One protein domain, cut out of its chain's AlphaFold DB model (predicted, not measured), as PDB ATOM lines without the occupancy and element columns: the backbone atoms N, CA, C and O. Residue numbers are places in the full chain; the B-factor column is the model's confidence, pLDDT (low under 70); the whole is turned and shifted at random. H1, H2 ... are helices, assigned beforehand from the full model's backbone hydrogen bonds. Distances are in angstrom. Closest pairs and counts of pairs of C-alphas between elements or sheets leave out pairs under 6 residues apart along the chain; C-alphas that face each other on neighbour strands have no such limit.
ATOM      1  N   PRO A  25      16.010  43.936 -19.214       62.59
ATOM      2  CA  PRO A  25      16.746  42.745 -18.770       62.59
ATOM      3  C   PRO A  25      16.065  41.435 -19.205       62.59
ATOM      4  O   PRO A  25      16.720  40.411 -19.402       62.59
ATOM      5  N   SER A  26      14.761  41.497 -19.486       72.25
ATOM      6  CA  SER A  26      13.958  40.395 -20.013       72.25
ATOM      7  C   SER A  26      14.423  39.853 -21.372       72.25
ATOM      8  O   SER A  26      14.237  38.664 -21.635       72.25
ATOM      9  N   ILE A  27      15.038  40.666 -22.242       81.56
ATOM     10  CA  ILE A  27      15.410  40.242 -23.606       81.56
ATOM     11  C   ILE A  27      16.631  39.315 -23.580       81.56
ATOM     12  O   ILE A  27      16.625  38.260 -24.219       81.56
ATOM     13  N   ILE A  28      17.663  39.677 -22.811       82.88
ATOM     14  CA  ILE A  28      18.890  38.877 -22.670       82.88
ATOM     15  C   ILE A  28      18.608  37.571 -21.930       82.88
ATOM     16  O   ILE A  28      19.072  36.516 -22.367       82.88
ATOM     17  N   GLU A  29      17.798  37.608 -20.868       85.62
ATOM     18  CA  GLU A  29      17.382  36.382 -20.183       85.62
ATOM     19  C   GLU A  29      16.616  35.437 -21.110       85.62
ATOM     20  O   GLU A  29      16.886  34.236 -21.134       85.62
ATOM     21  N   SER A  30      15.663  35.970 -21.880       90.19
ATOM     22  CA  SER A  30      14.858  35.169 -22.808       90.19
ATOM     23  C   SER A  30      15.724  34.538 -23.896       90.19
ATOM     24  O   SER A  30      15.533  33.372 -24.249       90.19
ATOM     25  N   TRP A  31      16.721  35.277 -24.394       90.94
ATOM     26  CA  TRP A  31      17.681  34.756 -25.361       90.94
ATOM     27  C   TRP A  31      18.533  33.628 -24.770       90.94
ATOM     28  O   TRP A  31      18.625  32.564 -25.380       90.94
ATOM     29  N   TRP A  32      19.093  33.807 -23.567       90.00
ATOM     30  CA  TRP A  32      19.887  32.768 -22.902       90.00
ATOM     31  C   TRP A  32      19.065  31.522 -22.585       90.00
ATOM     32  O   TRP A  32      19.533  30.411 -22.831       90.00
ATOM     33  N   LYS A  33      17.822  31.689 -22.115       90.81
ATOM     34  CA  LYS A  33      16.880  30.578 -21.897       90.81
ATOM     35  C   LYS A  33      16.668  29.783 -23.187       90.81
ATOM     36  O   LYS A  33      16.802  28.561 -23.175       90.81
ATOM     37  N   ARG A  34      16.438  30.470 -24.313       93.50
ATOM     38  CA  ARG A  34      16.278  29.840 -25.633       93.50
ATOM     39  C   ARG A  34      17.563  29.180 -26.137       93.50
ATOM     40  O   ARG A  34      17.513  28.087 -26.685       93.50
ATOM     41  N   PHE A  35      18.719  29.810 -25.955       90.19
ATOM     42  CA  PHE A  35      20.009  29.249 -26.363       90.19
ATOM     43  C   PHE A  35      20.347  27.975 -25.572       90.19
ATOM     44  O   PHE A  35      20.791  26.973 -26.137       90.19
ATOM     45  N   LEU A  36      20.090  27.984 -24.260       88.38
ATOM     46  CA  LEU A  36      20.331  26.841 -23.383       88.38
ATOM     47  C   LEU A  36      19.331  25.700 -23.609       88.38
ATOM     48  O   LEU A  36      19.713  24.545 -23.398       88.38
ATOM     49  N   SER A  37      18.111  25.988 -24.081       94.38
ATOM     50  CA  SER A  37      17.107  24.969 -24.414       94.38
ATOM     51  C   SER A  37      17.373  24.238 -25.736       94.38
ATOM     52  O   SER A  37      16.775  23.195 -25.977       94.38
ATOM     53  N   LEU A  38      18.268  24.740 -26.596       93.81
ATOM     54  CA  LEU A  38      18.663  24.029 -27.815       93.81
ATOM     55  C   LEU A  38      19.433  22.742 -27.467       93.81
ATOM     56  O   LEU A  38      20.237  22.706 -26.525       93.81
ATOM     57  N   SER A  39      19.246  21.695 -28.275       93.69
ATOM     58  CA  SER A  39      19.961  20.411 -28.193       93.69
ATOM     59  C   SER A  39      21.404  20.523 -28.713       93.69
ATOM     60  O   SER A  39      21.848  19.762 -29.570       93.69
ATOM     61  N   LEU A  40      22.140  21.523 -28.223       92.62
ATOM     62  CA  LEU A  40      23.539  21.760 -28.555       92.62
ATOM     63  C   LEU A  40      24.455  20.888 -27.683       92.62
ATOM     64  O   LEU A  40      24.193  20.742 -26.482       92.62
ATOM     65  N   PRO A  41      25.581  20.397 -28.230       95.56
ATOM     66  CA  PRO A  41      26.600  19.717 -27.443       95.56
ATOM     67  C   PRO A  41      27.097  20.586 -26.281       95.56
ATOM     68  O   PRO A  41      27.322  21.790 -26.432       95.56
ATOM     69  N   ALA A  42      27.363  19.970 -25.126       89.75
ATOM     70  CA  ALA A  42      27.807  20.671 -23.914       89.75
ATOM     71  C   ALA A  42      29.081  21.520 -24.114       89.75
ATOM     72  O   ALA A  42      29.311  22.492 -23.393       89.75
ATOM     73  N   LYS A  43      29.916  21.166 -25.098       92.88
ATOM     74  CA  LYS A  43      31.116  21.926 -25.476       92.88
ATOM     75  C   LYS A  43      30.770  23.302 -26.057       92.88
ATOM     76  O   LYS A  43      31.411  24.283 -25.700       92.88
ATOM     77  N   VAL A  44      29.724  23.385 -26.880       92.25
ATOM     78  CA  VAL A  44      29.273  24.635 -27.515       92.25
ATOM     79  C   VAL A  44      28.670  25.578 -26.479       92.25
ATOM     80  O   VAL A  44      28.995  26.762 -26.460       92.25
ATOM     81  N   LYS A  45      27.857  25.048 -25.555       91.00
ATOM     82  CA  LYS A  45      27.263  25.843 -24.467       91.00
ATOM     83  C   LYS A  45      28.337  26.453 -23.558       91.00
ATOM     84  O   LYS A  45      28.270  27.638 -23.251       91.00
ATOM     85  N   ARG A  46      29.360  25.668 -23.190       90.19
ATOM     86  CA  ARG A  46      30.509  26.158 -22.407       90.19
ATOM     87  C   ARG A  46      31.304  27.231 -23.147       90.19
ATOM     88  O   ARG A  46      31.631  28.246 -22.544       90.19
ATOM     89  N   PHE A  47      31.563  27.033 -24.438       94.38
ATOM     90  CA  PHE A  47      32.259  28.027 -25.253       94.38
ATOM     91  C   PHE A  47      31.484  29.349 -25.335       94.38
ATOM     92  O   PHE A  47      32.060  30.405 -25.108       94.38
ATOM     93  N   ALA A  48      30.174  29.301 -25.600       91.50
ATOM     94  CA  ALA A  48      29.342  30.501 -25.682       91.50
ATOM     95  C   ALA A  48      29.275  31.256 -24.346       91.50
ATOM     96  O   ALA A  48      29.396  32.480 -24.326       91.50
ATOM     97  N   LEU A  49      29.146  30.533 -23.228       87.44
ATOM     98  CA  LEU A  49      29.172  31.134 -21.895       87.44
ATOM     99  C   LEU A  49      30.529  31.792 -21.602       87.44
ATOM    100  O   LEU A  49      30.581  32.916 -21.113       87.44
ATOM    101  N   GLN A  50      31.631  31.124 -21.953       89.94
ATOM    102  CA  GLN A  50      32.975  31.675 -21.798       89.94
ATOM    103  C   GLN A  50      33.186  32.918 -22.672       89.94
ATOM    104  O   GLN A  50      33.724  33.915 -22.197       89.94
ATOM    105  N   ALA A  51      32.733  32.888 -23.926       88.06
ATOM    106  CA  ALA A  51      32.801  34.031 -24.829       88.06
ATOM    107  C   ALA A  51      32.006  35.228 -24.284       88.06
ATOM    108  O   ALA A  51      32.510  36.350 -24.296       88.06
ATOM    109  N   TYR A  52      30.808  34.989 -23.745       86.81
ATOM    110  CA  TYR A  52      29.999  36.026 -23.110       86.81
ATOM    111  C   TYR A  52      30.669  36.608 -21.862       86.81
ATOM    112  O   TYR A  52      30.768  37.825 -21.740       86.81
ATOM    113  N   ASN A  53      31.204  35.766 -20.976       81.56
ATOM    114  CA  ASN A  53      31.902  36.221 -19.767       81.56
ATOM    115  C   ASN A  53      33.179  37.012 -20.092       81.56
ATOM    116  O   ASN A  53      33.472  38.029 -19.458       81.56
ATOM    117  N   ASN A  54      33.916  36.589 -21.121       78.12
ATOM    118  CA  ASN A  54      35.073  37.332 -21.613       78.12
ATOM    119  C   ASN A  54      34.646  38.687 -22.196       78.12
ATOM    120  O   ASN A  54      35.251  39.708 -21.875       78.12
ATOM    121  N   ALA A  55      33.575  38.726 -22.994       76.69
ATOM    122  CA  ALA A  55      33.030  39.970 -23.533       76.69
ATOM    123  C   ALA A  55      32.519  40.911 -22.428       76.69
ATOM    124  O   ALA A  55      32.748  42.117 -22.508       76.69
ATOM    125  N   LEU A  56      31.903  40.374 -21.369       71.62
ATOM    126  CA  LEU A  56      31.490  41.139 -20.190       71.62
ATOM    127  C   LEU A  56      32.684  41.747 -19.459       71.62
ATOM    128  O   LEU A  56      32.657  42.928 -19.141       71.62
ATOM    129  N   SER A  57      33.757  40.987 -19.245       61.38
ATOM    130  CA  SER A  57      34.966  41.501 -18.582       61.38
ATOM    131  C   SER A  57      35.595  42.657 -19.367       61.38
ATOM    132  O   SER A  57      36.038  43.653 -18.794       61.38
ATOM    133  N   VAL A  58      35.556  42.577 -20.699       64.06
ATOM    134  CA  VAL A  58      35.988  43.663 -21.585       64.06
ATOM    135  C   VAL A  58      34.998  44.846 -21.540       64.06
ATOM    136  O   VAL A  58      35.430  45.996 -21.495       64.06
ATOM    137  N   ALA A  59      33.685  44.599 -21.459       58.22
ATOM    138  CA  ALA A  59      32.636  45.614 -21.265       58.22
ATOM    139  C   ALA A  59      32.748  46.373 -19.934       58.22
ATOM    140  O   ALA A  59      32.595  47.599 -19.904       58.22
ATOM    141  N   VAL A  60      33.082  45.668 -18.854       57.06
ATOM    142  CA  VAL A  60      33.390  46.260 -17.547       57.06
ATOM    143  C   VAL A  60      34.652  47.114 -17.654       57.06
ATOM    144  O   VAL A  60      34.668  48.244 -17.170       57.06
ATOM    145  N   GLY A  61      35.661  46.639 -18.394       52.88
ATOM    146  CA  GLY A  61      36.810  47.448 -18.797       52.88
ATOM    147  C   GLY A  61      36.395  48.740 -19.509       52.88
ATOM    148  O   GLY A  61      36.881  49.804 -19.154       52.88
ATOM    149  N   PHE A  62      35.424  48.700 -20.428       50.03
ATOM    150  CA  PHE A  62      34.959  49.883 -21.171       50.03
ATOM    151  C   PHE A  62      34.305  50.983 -20.312       50.03
ATOM    152  O   PHE A  62      34.153  52.110 -20.796       50.03
ATOM    153  N   HIS A  63      33.955  50.696 -19.055       51.75
ATOM    154  CA  HIS A  63      33.405  51.686 -18.120       51.75
ATOM    155  C   HIS A  63      34.479  52.323 -17.229       51.75
ATOM    156  O   HIS A  63      34.178  53.267 -16.498       51.75
ATOM    157  N   GLN A  64      35.733  51.867 -17.330       57.06
ATOM    158  CA  GLN A  64      36.823  52.375 -16.510       57.06
ATOM    159  C   GLN A  64      37.356  53.693 -17.074       57.06
ATOM    160  O   GLN A  64      37.874  53.787 -18.188       57.06
TER     161      GLN A  64
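Overview. This is residues 25 to 64 of the 144 residues of an uncharacterized protein of Parasponia andersonii (UniProt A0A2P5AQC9). Two helices make an open, flat V: the longer arm is H2, the shorter is H1, and a tight link at the point of the V turns the backbone from H1 into H2. The arms come nearest to each other just inside that point, at Leu 36 and Lys 45, and spread toward their far ends, with empty space between them. The printed part has 40 residues with two named helices, H1 then H2 along the chain, and no named strand; the class is all helix. It is loose, with a radius of gyration of the C-alphas of 12.0 A, and spans 38 by 24 by 5 A.

Along the chain. H2 is the longest helix, residues 42 to 61, 28.7 A from first to last C-alpha; it begins at C-alpha 42 (27.807, 20.671, -23.914) and ends at C-alpha 61 (36.810, 47.448, -18.797). H1, residues 25 to 37, is 18.7 A long and begins at C-alpha 25 (16.746, 42.745, -18.770).

Arrangement. H1 and H2 are close but not clearly touching, with 1 pair of C-alphas within 8 A. That closest pair is Leu 36 and Lys 45, 7.1 A apart. The helices run opposite ways at a shallow tilt of 24 degrees, their centres 14.6 A apart. In H1 and H2 every O i to N i+4 pair is within hydrogen-bond range.

Size, cuts and confidence. The two C-alphas farthest apart are those of Ser 39 and Gln 64, at 38.0 A. Residues 25 to 31, 37 to 44 and 50 to 64 stand free. The printed part has no cut, and its one link between helices, of 4 residues, is tight. The mean pLDDT of the printed part is 81.1; residue 25 and residues 57 to 64 are under 70.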